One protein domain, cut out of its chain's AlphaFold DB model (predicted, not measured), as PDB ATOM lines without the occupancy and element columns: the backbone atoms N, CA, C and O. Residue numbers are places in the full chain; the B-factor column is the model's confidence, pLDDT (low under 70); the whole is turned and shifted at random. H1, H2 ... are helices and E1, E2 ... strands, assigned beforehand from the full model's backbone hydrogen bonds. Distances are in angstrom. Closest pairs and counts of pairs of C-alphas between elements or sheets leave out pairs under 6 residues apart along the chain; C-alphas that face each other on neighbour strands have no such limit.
ATOM      1  N   VAL A 509     242.602 229.919 250.696       90.88
ATOM      2  CA  VAL A 509     241.364 229.872 251.497       90.88
ATOM      3  C   VAL A 509     240.233 230.585 250.754       90.88
ATOM      4  O   VAL A 509     239.127 230.054 250.672       90.88
ATOM      5  N   VAL A 510     240.508 231.750 250.170       88.75
ATOM      6  CA  VAL A 510     239.534 232.515 249.383       88.75
ATOM      7  C   VAL A 510     239.063 231.726 248.158       88.75
ATOM      8  O   VAL A 510     237.863 231.674 247.902       88.75
ATOM      9  N   ASP A 511     239.968 231.072 247.430       89.19
ATOM     10  CA  ASP A 511     239.620 230.212 246.293       89.19
ATOM     11  C   ASP A 511     238.709 229.051 246.700       89.19
ATOM     12  O   ASP A 511     237.733 228.755 246.008       89.19
ATOM     13  N   LEU A 512     239.010 228.402 247.831       90.06
ATOM     14  CA  LEU A 512     238.188 227.317 248.369       90.06
ATOM     15  C   LEU A 512     236.777 227.810 248.706       90.06
ATOM     16  O   LEU A 512     235.799 227.149 248.365       90.06
ATOM     17  N   LEU A 513     236.664 228.997 249.308       88.25
ATOM     18  CA  LEU A 513     235.376 229.632 249.597       88.25
ATOM     19  C   LEU A 513     234.620 230.039 248.316       88.25
ATOM     20  O   LEU A 513     233.391 230.038 248.303       88.25
ATOM     21  N   LYS A 514     235.321 230.368 247.225       83.19
ATOM     22  CA  LYS A 514     234.729 230.776 245.934       83.19
ATOM     23  C   LYS A 514     234.393 229.615 244.990       83.19
ATOM     24  O   LYS A 514     233.824 229.866 243.926       83.19
ATOM     25  N   SER A 515     234.743 228.372 245.328       74.00
ATOM     26  CA  SER A 515     234.576 227.229 244.422       74.00
ATOM     27  C   SER A 515     233.098 226.994 244.037       74.00
ATOM     28  O   SER A 515     232.241 226.932 244.917       74.00
ATOM     29  N   PRO A 516     232.774 226.815 242.738       54.81
ATOM     30  CA  PRO A 516     231.399 226.659 242.245       54.81
ATOM     31  C   PRO A 516     230.773 225.271 242.481       54.81
ATOM     32  O   PRO A 516     229.632 225.033 242.080       54.81
ATOM     33  N   SER A 517     231.499 224.327 243.081       46.78
ATOM     34  CA  SER A 517     231.031 222.954 243.288       46.78
ATOM     35  C   SER A 517     230.203 222.821 244.570       46.78
ATOM     36  O   SER A 517     230.789 222.630 245.627       46.78
ATOM     37  N   ASP A 518     228.872 222.882 244.419       50.25
ATOM     38  CA  ASP A 518     227.802 222.475 245.359       50.25
ATOM     39  C   ASP A 518     227.885 223.103 246.780       50.25
ATOM     40  O   ASP A 518     228.841 222.854 247.511       50.25
ATOM     41  N   PRO A 519     226.901 223.908 247.231       54.91
ATOM     42  CA  PRO A 519     226.980 224.736 248.440       54.91
ATOM     43  C   PRO A 519     226.842 223.935 249.749       54.91
ATOM     44  O   PRO A 519     226.197 224.386 250.697       54.91
ATOM     45  N   ASP A 520     227.437 222.742 249.838       72.56
ATOM     46  CA  ASP A 520     227.629 222.079 251.118       72.56
ATOM     47  C   ASP A 520     228.735 222.808 251.887       72.56
ATOM     48  O   ASP A 520     229.930 222.512 251.784       72.56
ATOM     49  N   THR A 521     228.304 223.760 252.712       74.12
ATOM     50  CA  THR A 521     229.101 224.463 253.722       74.12
ATOM     51  C   THR A 521     230.047 223.518 254.481       74.12
ATOM     52  O   THR A 521     231.151 223.906 254.869       74.12
ATOM     53  N   ARG A 522     229.657 222.248 254.682       80.12
ATOM     54  CA  ARG A 522     230.462 221.239 255.380       80.12
ATOM     55  C   ARG A 522     231.640 220.718 254.553       80.12
ATOM     56  O   ARG A 522     232.669 220.389 255.138       80.12
ATOM     57  N   ALA A 523     231.511 220.605 253.235       84.44
ATOM     58  CA  ALA A 523     232.602 220.152 252.373       84.44
ATOM     59  C   ALA A 523     233.687 221.231 252.275       84.44
ATOM     60  O   ALA A 523     234.845 220.972 252.602       84.44
ATOM     61  N   VAL A 524     233.281 222.466 251.964       87.38
ATOM     62  CA  VAL A 524     234.191 223.618 251.870       87.38
ATOM     63  C   VAL A 524     234.904 223.867 253.199       87.38
ATOM     64  O   VAL A 524     236.125 224.015 253.231       87.38
ATOM     65  N   SER A 525     234.179 223.838 254.324       89.31
ATOM     66  CA  SER A 525     234.798 224.041 255.643       89.31
ATOM     67  C   SER A 525     235.856 222.988 255.981       89.31
ATOM     68  O   SER A 525     236.897 223.335 256.537       89.31
ATOM     69  N   LYS A 526     235.652 221.717 255.604       87.19
ATOM     70  CA  LYS A 526     236.662 220.661 255.785       87.19
ATOM     71  C   LYS A 526     237.923 220.916 254.967       87.19
ATOM     72  O   LYS A 526     239.017 220.678 255.474       87.19
ATOM     73  N   GLU A 527     237.788 221.392 253.733       88.56
ATOM     74  CA  GLU A 527     238.943 221.721 252.890       88.56
ATOM     75  C   GLU A 527     239.723 222.918 253.443       88.56
ATOM     76  O   GLU A 527     240.952 222.866 253.509       88.56
ATOM     77  N   VAL A 528     239.020 223.947 253.933       91.38
ATOM     78  CA  VAL A 528     239.640 225.097 254.610       91.38
ATOM     79  C   VAL A 528     240.398 224.649 255.865       91.38
ATOM     80  O   VAL A 528     241.564 225.005 256.026       91.38
ATOM     81  N   VAL A 529     239.797 223.818 256.725       90.25
ATOM     82  CA  VAL A 529     240.479 223.270 257.918       90.25
ATOM     83  C   VAL A 529     241.716 222.467 257.525       90.25
ATOM     84  O   VAL A 529     242.790 222.685 258.083       90.25
ATOM     85  N   ALA A 530     241.588 221.576 256.540       85.00
ATOM     86  CA  ALA A 530     242.692 220.741 256.084       85.00
ATOM     87  C   ALA A 530     243.863 221.572 255.542       85.00
ATOM     88  O   ALA A 530     245.018 221.234 255.797       85.00
ATOM     89  N   LEU A 531     243.590 222.662 254.820       88.44
ATOM     90  CA  LEU A 531     244.620 223.593 254.366       88.44
ATOM     91  C   LEU A 531     245.294 224.302 255.549       88.44
ATOM     92  O   LEU A 531     246.517 224.270 255.661       88.44
ATOM     93  N   LEU A 532     244.515 224.892 256.457       89.31
ATOM     94  CA  LEU A 532     245.048 225.665 257.583       89.31
ATOM     95  C   LEU A 532     245.838 224.808 258.581       89.31
ATOM     96  O   LEU A 532     246.825 225.270 259.150       89.31
ATOM     97  N   HIS A 533     245.466 223.538 258.761       84.56
ATOM     98  CA  HIS A 533     246.242 222.581 259.559       84.56
ATOM     99  C   HIS A 533     247.562 222.168 258.900       84.56
ATOM    100  O   HIS A 533     248.496 221.789 259.602       84.56
ATOM    101  N   ARG A 534     247.669 222.251 257.568       82.19
ATOM    102  CA  ARG A 534     248.932 222.012 256.846       82.19
ATOM    103  C   ARG A 534     249.859 223.221 256.871       82.19
ATOM    104  O   ARG A 534     251.055 223.044 256.662       82.19
ATOM    105  N   CYS A 535     249.328 224.402 257.175       84.81
ATOM    106  CA  CYS A 535     250.067 225.658 257.245       84.81
ATOM    107  C   CYS A 535     250.085 226.236 258.676       84.81
ATOM    108  O   CYS A 535     249.628 227.362 258.877       84.81
ATOM    109  N   PRO A 536     250.606 225.516 259.694       80.88
ATOM    110  CA  PRO A 536     250.556 225.961 261.091       80.88
ATOM    111  C   PRO A 536     251.362 227.242 261.369       80.88
ATOM    112  O   PRO A 536     251.196 227.851 262.423       80.88
ATOM    113  N   GLN A 537     252.234 227.665 260.445       82.38
ATOM    114  CA  GLN A 537     252.921 228.957 260.516       82.38
ATOM    115  C   GLN A 537     251.968 230.146 260.313       82.38
ATOM    116  O   GLN A 537     252.259 231.257 260.762       82.38
ATOM    117  N   VAL A 538     250.833 229.923 259.645       88.00
ATOM    118  CA  VAL A 538     249.778 230.918 259.475       88.00
ATOM    119  C   VAL A 538     248.846 230.799 260.669       88.00
ATOM    120  O   VAL A 538     248.116 229.828 260.819       88.00
ATOM    121  N   THR A 539     248.903 231.796 261.542       90.88
ATOM    122  CA  THR A 539     248.105 231.867 262.775       90.88
ATOM    123  C   THR A 539     246.986 232.895 262.671       90.88
ATOM    124  O   THR A 539     246.309 233.185 263.653       90.88
ATOM    125  N   GLU A 540     246.788 233.455 261.484       91.50
ATOM    126  CA  GLU A 540     245.951 234.618 261.276       91.50
ATOM    127  C   GLU A 540     245.286 234.578 259.904       91.50
ATOM    128  O   GLU A 540     245.952 234.315 258.903       91.50
ATOM    129  N   VAL A 541     243.985 234.864 259.872       91.19
ATOM    130  CA  VAL A 541     243.191 234.977 258.646       91.19
ATOM    131  C   VAL A 541     242.361 236.253 258.729       91.19
ATOM    132  O   VAL A 541     241.623 236.443 259.696       91.19
ATOM    133  N   ARG A 542     242.479 237.130 257.726       89.06
ATOM    134  CA  ARG A 542     241.811 238.437 257.724       89.06
ATOM    135  C   ARG A 542     241.006 238.660 256.453       89.06
ATOM    136  O   ARG A 542     241.571 238.753 255.372       89.06
ATOM    137  N   PHE A 543     239.698 238.799 256.604       86.94
ATOM    138  CA  PHE A 543     238.774 239.258 255.576       86.94
ATOM    139  C   PHE A 543     238.387 240.697 255.912       86.94
ATOM    140  O   PHE A 543     237.492 240.922 256.724       86.94
ATOM    141  N   ASP A 544     239.112 241.664 255.352       71.81
ATOM    142  CA  ASP A 544     238.881 243.084 255.626       71.81
ATOM    143  C   ASP A 544     238.082 243.770 254.512       71.81
ATOM    144  O   ASP A 544     238.200 243.446 253.324       71.81
ATOM    145  N   TRP A 545     237.307 244.767 254.928       62.31
ATOM    146  CA  TRP A 545     236.713 245.769 254.070       62.31
ATOM    147  C   TRP A 545     237.318 247.145 254.372       62.31
ATOM    148  O   TRP A 545     237.155 247.704 255.453       62.31
ATOM    149  N   GLY A 546     237.930 247.747 253.353       54.69
ATOM    150  CA  GLY A 546     238.281 249.162 253.323       54.69
ATOM    151  C   GLY A 546     238.150 249.722 251.906       54.69
ATOM    152  O   GLY A 546     238.068 248.973 250.936       54.69
ATOM    153  N   HIS A 547     238.148 251.049 251.755       48.94
ATOM    154  CA  HIS A 547     238.086 251.749 250.457       48.94
ATOM    155  C   HIS A 547     239.326 251.547 249.551       48.94
ATOM    156  O   HIS A 547     239.543 252.334 248.629       48.94
ATOM    157  N   HIS A 548     240.156 250.538 249.813       56.44
ATOM    158  CA  HIS A 548     241.388 250.271 249.084       56.44
ATOM    159  C   HIS A 548     241.238 249.074 248.135       56.44
ATOM    160  O   HIS A 548     240.408 248.183 248.315       56.44
ATOM    161  N   GLU A 549     242.042 249.092 247.080       44.81
ATOM    162  CA  GLU A 549     242.103 248.058 246.053       44.81
ATOM    163  C   GLU A 549     242.608 246.741 246.679       44.81
ATOM    164  O   GLU A 549     243.690 246.719 247.261       44.81
ATOM    165  N   GLY A 550     241.807 245.666 246.623       54.59
ATOM    166  CA  GLY A 550     242.164 244.343 247.169       54.59
ATOM    167  C   GLY A 550     241.274 243.795 248.297       54.59
ATOM    168  O   GLY A 550     241.469 242.649 248.692       54.59
ATOM    169  N   ALA A 551     240.283 244.550 248.788       64.38
ATOM    170  CA  ALA A 551     239.328 244.056 249.788       64.38
ATOM    171  C   ALA A 551     238.528 242.841 249.268       64.38
ATOM    172  O   ALA A 551     237.948 242.886 248.178       64.38
ATOM    173  N   ILE A 552     238.488 241.757 250.050       72.25
ATOM    174  CA  ILE A 552     237.823 240.502 249.675       72.25
ATOM    175  C   ILE A 552     236.512 240.375 250.444       72.25
ATOM    176  O   ILE A 552     236.501 240.156 251.654       72.25
ATOM    177  N   GLU A 553     235.404 240.484 249.716       76.69
ATOM    178  CA  GLU A 553     234.061 240.255 250.248       76.69
ATOM    179  C   GLU A 553     233.751 238.755 250.305       76.69
ATOM    180  O   GLU A 553     234.079 238.015 249.370       76.69
ATOM    181  N   ILE A 554     233.100 238.330 251.392       85.62
ATOM    182  CA  ILE A 554     232.522 236.994 251.508       85.62
ATOM    183  C   ILE A 554     230.998 237.087 251.583       85.62
ATOM    184  O   ILE A 554     230.428 237.868 252.343       85.62
ATOM    185  N   ASP A 555     230.311 236.271 250.791       87.75
ATOM    186  CA  ASP A 555     228.863 236.133 250.908       87.75
ATOM    187  C   ASP A 555     228.474 235.309 252.152       87.75
ATOM    188  O   ASP A 555     229.309 234.757 252.872       87.75
ATOM    189  N   VAL A 556     227.173 235.197 252.425       89.38
ATOM    190  CA  VAL A 556     226.679 234.472 253.608       89.38
ATOM    191  C   VAL A 556     227.055 232.990 253.611       89.38
ATOM    192  O   VAL A 556     227.310 232.449 254.684       89.38
ATOM    193  N   GLN A 557     227.095 232.310 252.464       89.12
ATOM    194  CA  GLN A 557     227.476 230.893 252.428       89.12
ATOM    195  C   GLN A 557     228.970 230.718 252.693       89.12
ATOM    196  O   GLN A 557     229.369 229.825 253.443       89.12
ATOM    197  N   GLN A 558     229.783 231.621 252.152       90.25
ATOM    198  CA  GLN A 558     231.215 231.692 252.415       90.25
ATOM    199  C   GLN A 558     231.492 231.989 253.893       90.25
ATOM    200  O   GLN A 558     232.301 231.302 254.511       90.25
ATOM    201  N   GLY A 559     230.755 232.925 254.497       91.69
ATOM    202  CA  GLY A 559     230.812 233.213 255.933       91.69
ATOM    203  C   GLY A 559     230.440 232.009 256.803       91.69
ATOM    204  O   GLY A 559     231.176 231.667 257.729       91.69
ATOM    205  N   LYS A 560     229.354 231.299 256.470       93.62
ATOM    206  CA  LYS A 560     228.972 230.052 257.159       93.62
ATOM    207  C   LYS A 560     230.069 228.993 257.067       93.62
ATOM    208  O   LYS A 560     230.379 228.344 258.069       93.62
ATOM    209  N   ALA A 561     230.670 228.821 255.889       92.81
ATOM    210  CA  ALA A 561     231.734 227.843 255.671       92.81
ATOM    211  C   ALA A 561     232.996 228.216 256.453       92.81
ATOM    212  O   ALA A 561     233.579 227.357 257.113       92.81
ATOM    213  N   LEU A 562     233.366 229.498 256.451       94.19
ATOM    214  CA  LEU A 562     234.497 230.020 257.207       94.19
ATOM    215  C   LEU A 562     234.313 229.817 258.713       94.19
ATOM    216  O   LEU A 562     235.181 229.227 259.349       94.19
ATOM    217  N   PHE A 563     233.189 230.239 259.300       95.88
ATOM    218  CA  PHE A 563     232.966 230.070 260.738       95.88
ATOM    219  C   PHE A 563     232.842 228.596 261.140       95.88
ATOM    220  O   PHE A 563     233.406 228.190 262.154       95.88
ATOM    221  N   THR A 564     232.228 227.757 260.300       95.19
ATOM    222  CA  THR A 564     232.216 226.299 260.512       95.19
ATOM    223  C   THR A 564     233.628 225.706 260.477       95.19
ATOM    224  O   THR A 564     233.953 224.853 261.301       95.19
ATOM    225  N   ALA A 565     234.487 226.166 259.560       94.00
ATOM    226  CA  ALA A 565     235.886 225.749 259.501       94.00
ATOM    227  C   ALA A 565     236.643 226.193 260.757       94.00
ATOM    228  O   ALA A 565     237.323 225.396 261.400       94.00
ATOM    229  N   MET A 566     236.480 227.456 261.148       95.88
ATOM    230  CA  MET A 566     237.137 228.028 262.319       95.88
ATOM    231  C   MET A 566     236.697 227.341 263.613       95.88
ATOM    232  O   MET A 566     237.525 227.159 264.492       95.88
ATOM    233  N   ALA A 567     235.468 226.828 263.710       94.56
ATOM    234  CA  ALA A 567     235.031 226.029 264.860       94.56
ATOM    235  C   ALA A 567     235.862 224.746 265.087       94.56
ATOM    236  O   ALA A 567     235.924 224.256 266.212       94.56
ATOM    237  N   ALA A 568     236.479 224.192 264.035       88.94
ATOM    238  CA  ALA A 568     237.300 222.976 264.088       88.94
ATOM    239  C   ALA A 568     238.803 223.235 263.865       88.94
ATOM    240  O   ALA A 568     239.619 222.319 263.985       88.94
ATOM    241  N   CYS A 569     239.178 224.464 263.508       88.75
ATOM    242  CA  CYS A 569     240.565 224.833 263.279       88.75
ATOM    243  C   CYS A 569     241.307 224.992 264.611       88.75
ATOM    244  O   CYS A 569     240.782 225.565 265.559       88.75
ATOM    245  N   THR A 570     242.549 224.509 264.665       87.88
ATOM    246  CA  THR A 570     243.380 224.498 265.885       87.88
ATOM    247  C   THR A 570     244.720 225.209 265.691       87.88
ATOM    248  O   THR A 570     245.625 225.071 266.507       87.88
ATOM    249  N   THR A 571     244.897 225.908 264.568       87.00
ATOM    250  CA  THR A 571     246.143 226.617 264.231       87.00
ATOM    251  C   THR A 571     245.963 228.132 264.216       87.00
ATOM    252  O   THR A 571     246.902 228.859 264.535       87.00
ATOM    253  N   ILE A 572     244.758 228.617 263.903       93.75
ATOM    254  CA  ILE A 572     244.451 230.047 263.863       93.75
ATOM    255  C   ILE A 572     244.228 230.598 265.273       93.75
ATOM    256  O   ILE A 572     243.479 230.036 266.073       93.75
ATOM    257  N   LYS A 573     244.899 231.720 265.540       95.38
ATOM    258  CA  LYS A 573     244.838 232.511 266.771       95.38
ATOM    259  C   LYS A 573     244.104 233.834 266.573       95.38
ATOM    260  O   LYS A 573     243.468 234.282 267.517       95.38
ATOM    261  N   THR A 574     244.151 234.407 265.369       96.38
ATOM    262  CA  THR A 574     243.478 235.670 265.033       96.38
ATOM    263  C   THR A 574     242.582 235.490 263.810       96.38
ATOM    264  O   THR A 574     243.044 235.062 262.750       96.38
ATOM    265  N   LEU A 575     241.302 235.831 263.944       95.88
ATOM    266  CA  LEU A 575     240.344 235.862 262.841       95.88
ATOM    267  C   LEU A 575     239.745 237.259 262.731       95.88
ATOM    268  O   LEU A 575     239.130 237.735 263.683       95.88
ATOM    269  N   GLN A 576     239.863 237.868 261.555       93.50
ATOM    270  CA  GLN A 576     239.181 239.118 261.234       93.50
ATOM    271  C   GLN A 576     238.168 238.896 260.107       93.50
ATOM    272  O   GLN A 576     238.511 238.313 259.079       93.50
ATOM    273  N   VAL A 577     236.933 239.368 260.293       92.50
ATOM    274  CA  VAL A 577     235.891 239.450 259.257       92.50
ATOM    275  C   VAL A 577     235.178 240.793 259.402       92.50
ATOM    276  O   VAL A 577     234.325 240.938 260.267       92.50
ATOM    277  N   ALA A 578     235.516 241.777 258.572       87.88
ATOM    278  CA  ALA A 578     235.056 243.160 258.713       87.88
ATOM    279  C   ALA A 578     234.150 243.622 257.558       87.88
ATOM    280  O   ALA A 578     234.321 243.184 256.421       87.88
ATOM    281  N   GLY A 579     233.199 244.519 257.849       77.19
ATOM    282  CA  GLY A 579     232.520 245.392 256.874       77.19
ATOM    283  C   GLY A 579     231.857 244.697 255.677       77.19
ATOM    284  O   GLY A 579     232.063 245.082 254.525       77.19
ATOM    285  N   GLN A 580     231.049 243.663 255.922       84.44
ATOM    286  CA  GLN A 580     230.420 242.887 254.844       84.44
ATOM    287  C   GLN A 580     229.211 243.625 254.236       84.44
ATOM    288  O   GLN A 580     228.308 244.074 254.948       84.44
ATOM    289  N   ARG A 581     229.145 243.739 252.896       74.44
ATOM    290  CA  ARG A 581     228.068 244.494 252.215       74.44
ATOM    291  C   ARG A 581     226.748 243.745 252.155       74.44
ATOM    292  O   ARG A 581     225.707 244.392 252.005       74.44
ATOM    293  N   THR A 582     226.772 242.419 252.286       81.00
ATOM    294  CA  THR A 582     225.551 241.612 252.298       81.00
ATOM    295  C   THR A 582     224.622 242.073 253.425       81.00
ATOM    296  O   THR A 582     225.026 242.245 254.578       81.00
ATOM    297  N   GLU A 583     223.360 242.329 253.089       81.38
ATOM    298  CA  GLU A 583     222.354 242.750 254.063       81.38
ATOM    299  C   GLU A 583     222.180 241.676 255.146       81.38
ATOM    300  O   GLU A 583     222.031 240.486 254.843       81.38
ATOM    301  N   ASN A 584     222.239 242.108 256.410       83.88
ATOM    302  CA  ASN A 584     222.129 241.256 257.597       83.88
ATOM    303  C   ASN A 584     223.105 240.065 257.595       83.88
ATOM    304  O   ASN A 584     222.747 238.974 258.039       83.88
ATOM    305  N   PHE A 585     224.322 240.247 257.064       91.31
ATOM    306  CA  PHE A 585     225.343 239.195 257.025       91.31
ATOM    307  C   PHE A 585     225.526 238.537 258.399       91.31
ATOM    308  O   PHE A 585     225.349 237.327 258.510       91.31
ATOM    309  N   GLY A 586     225.784 239.338 259.438       92.12
ATOM    310  CA  GLY A 586     226.045 238.891 260.805       92.12
ATOM    311  C   GLY A 586     224.913 238.051 261.388       92.12
ATOM    312  O   GLY A 586     225.161 236.962 261.898       92.12
ATOM    313  N   ASP A 587     223.663 238.486 261.238       91.38
ATOM    314  CA  ASP A 587     222.508 237.703 261.700       91.38
ATOM    315  C   ASP A 587     222.337 236.385 260.937       91.38
ATOM    316  O   ASP A 587     221.949 235.368 261.518       91.38
ATOM    317  N   ARG A 588     222.664 236.359 259.641       93.94
ATOM    318  CA  ARG A 588     222.534 235.156 258.805       93.94
ATOM    319  C   ARG A 588     223.615 234.102 259.068       93.94
ATOM    320  O   ARG A 588     223.407 232.941 258.708       93.94
ATOM    321  N   VAL A 589     224.732 234.494 259.679       94.81
ATOM    322  CA  VAL A 589     225.869 233.626 260.050       94.81
ATOM    323  C   VAL A 589     226.012 233.445 261.568       94.81
ATOM    324  O   VAL A 589     226.973 232.835 262.034       94.81
ATOM    325  N   ALA A 590     225.073 233.979 262.355       96.00
ATOM    326  CA  ALA A 590     225.173 234.035 263.809       96.00
ATOM    327  C   ALA A 590     225.237 232.656 264.484       96.00
ATOM    328  O   ALA A 590     225.878 232.518 265.524       96.00
ATOM    329  N   ASP A 591     224.582 231.639 263.913       96.75
ATOM    330  CA  ASP A 591     224.638 230.268 264.433       96.75
ATOM    331  C   ASP A 591     226.041 229.675 264.305       96.75
ATOM    332  O   ASP A 591     226.581 229.123 265.265       96.75
ATOM    333  N   GLU A 592     226.656 229.820 263.133       97.38
ATOM    334  CA  GLU A 592     228.004 229.336 262.869       97.38
ATOM    335  C   GLU A 592     229.055 230.139 263.652       97.38
ATOM    336  O   GLU A 592     229.979 229.545 264.207       97.38
ATOM    337  N   LEU A 593     228.882 231.461 263.768       97.81
ATOM    338  CA  LEU A 593     229.732 232.330 264.585       97.81
ATOM    339  C   LEU A 593     229.695 231.933 266.069       97.81
ATOM    340  O   LEU A 593     230.742 231.742 266.683       97.81
ATOM    341  N   ALA A 594     228.501 231.756 266.642       98.00
ATOM    342  CA  ALA A 594     228.354 231.347 268.037       98.00
ATOM    343  C   ALA A 594     228.905 229.933 268.278       98.00
ATOM    344  O   ALA A 594     229.611 229.706 269.256       98.00
ATOM    345  N   ALA A 595     228.649 228.988 267.368       97.38
ATOM    346  CA  ALA A 595     229.199 227.637 267.469       97.38
ATOM    347  C   ALA A 595     230.734 227.619 267.398       97.38
ATOM    348  O   ALA A 595     231.364 226.795 268.062       97.38
ATOM    349  N   MET A 596     231.327 228.509 266.601       97.88
ATOM    350  CA  MET A 596     232.774 228.673 266.509       97.88
ATOM    351  C   MET A 596     233.361 229.213 267.807       97.88
ATOM    352  O   MET A 596     234.273 228.591 268.344       97.88
ATOM    353  N   VAL A 597     232.793 230.286 268.357       98.06
ATOM    354  CA  VAL A 597     233.228 230.842 269.644       98.06
ATOM    355  C   VAL A 597     233.034 229.840 270.781       98.06
ATOM    356  O   VAL A 597     233.926 229.684 271.600       98.06
ATOM    357  N   GLU A 598     231.929 229.095 270.828       97.19
ATOM    358  CA  GLU A 598     231.697 228.112 271.897       97.19
ATOM    359  C   GLU A 598     232.709 226.951 271.868       97.19
ATOM    360  O   GLU A 598     233.116 226.469 272.923       97.19
ATOM    361  N   LEU A 606     239.268 237.665 267.973       97.94
ATOM    362  CA  LEU A 606     238.177 237.718 267.011       97.94
ATOM    363  C   LEU A 606     237.800 239.178 266.755       97.94
ATOM    364  O   LEU A 606     237.324 239.876 267.650       97.94
ATOM    365  N   ASP A 607     237.993 239.619 265.518       95.44
ATOM    366  CA  ASP A 607     237.716 240.981 265.077       95.44
ATOM    367  C   ASP A 607     236.605 240.974 264.020       95.44
ATOM    368  O   ASP A 607     236.815 240.567 262.877       95.44
ATOM    369  N   ILE A 608     235.391 241.371 264.410       94.44
ATOM    370  CA  ILE A 608     234.203 241.334 263.544       94.44
ATOM    371  C   ILE A 608     233.461 242.678 263.476       94.44
ATOM    372  O   ILE A 608     232.269 242.760 263.805       94.44
ATOM    373  N   PRO A 609     234.140 243.763 263.062       91.88
ATOM    374  CA  PRO A 609     233.546 245.081 263.050       91.88
ATOM    375  C   PRO A 609     232.590 245.233 261.861       91.88
ATOM    376  O   PRO A 609     232.879 244.786 260.752       91.88
ATOM    377  N   ASP A 610     231.451 245.886 262.093       90.00
ATOM    378  CA  ASP A 610     230.433 246.190 261.077       90.00
ATOM    379  C   ASP A 610     230.041 244.979 260.203       90.00
ATOM    380  O   ASP A 610     229.914 245.055 258.979       90.00
ATOM    381  N   ILE A 611     229.841 243.815 260.829       91.62
ATOM    382  CA  ILE A 611     229.267 242.649 260.136       91.62
ATOM    383  C   ILE A 611     227.737 242.675 260.141       91.62
ATOM    384  O   ILE A 611     227.107 241.746 259.637       91.62
ATOM    385  N   ARG A 612     227.126 243.727 260.705       90.94
ATOM    386  CA  ARG A 612     225.673 243.874 260.887       90.94
ATOM    387  C   ARG A 612     225.081 242.729 261.715       90.94
ATOM    388  O   ARG A 612     224.074 242.130 261.338       90.94
TER     389      ARG A 612
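This is residues 509 to 598 and 606 to 612 of the 758 residues of the protein "Hypothetical protein" of Emiliania huxleyi (UniProt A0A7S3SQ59). One helix, H3, forms the core, with H1, H2 and H5 packed round it and a small two-stranded parallel sheet, E1 beside E2, close by. Short H4 lies near the beginning of H3, and residues 606 to 607 pair beside E2. The 97 printed residues, mostly helix by class, hold five named helices and two named strands in the order H1 H2 E1 H3 E2 H4 H5. The whole is compact, with a radius of gyration of the C-alphas of 12.5 A and spans of 32 by 28 by 28 A.

Begin with H1, residues 509 to 514, and H2, residues 521 to 534: this helical hairpin touches closest at C-alphas 509 and 528, 6.0 A apart, at a shallow tilt of 20 degrees, opposite ways. Next find E1, residues 540 to 543, and its parallel neighbour E2, residues 574 to 577, with N 541 and O 574 3.0 A apart and N 576 and O 541 2.9 A apart, within hydrogen-bond range. Between them along the chain runs H3, residues 556 to 568, the hub; E1, H3 and E2 form a strand-helix-strand unit, two parallel strands joined through a helix, with a right-handed crossover. H3 touches H2 at a steep tilt of 48 degrees, the same way, closest at C-alphas 525 and 565, 4.4 A. H3 touches H1 with residues 558 to 562 alone, closest at C-alphas 513 and 558, 5.4 A. H4, residues 585 to 588, is close to H3 but not clearly touching, with C-alphas 556 and 585 6.0 A apart. H5, residues 590 to 598, touches H3 at a shallow tilt of 14 degrees, the same way, closest at C-alphas 567 and 596, 3.8 A. Every O i to N i+4 pair is within hydrogen-bond range in H1, H2 and H5, and 8 of 9 are in H3; H4 is too short for such a pair.

Find C-alpha 509 at (241.364, 229.872, 251.497), where H1 begins. From C-alpha 521, H2 runs 20.2 A; from C-alpha 556 at (226.679, 234.472, 253.608), H3 runs 18.8 A. E1 and E2 each measure 10.3 A. H5 runs 12.0 A to C-alpha 598 at (231.697, 228.112, 271.897).

The C-alphas of Glu 549 and Glu 598 are the two farthest apart, 34.3 A. Residues 599 to 605 are cut out, and C-alphas 598 and 606 stand 12.6 A apart across the cut. The link from E1 to H3, residues 544 to 555, is long. Residues 516 to 519 and 545 to 551 have pLDDT under 70.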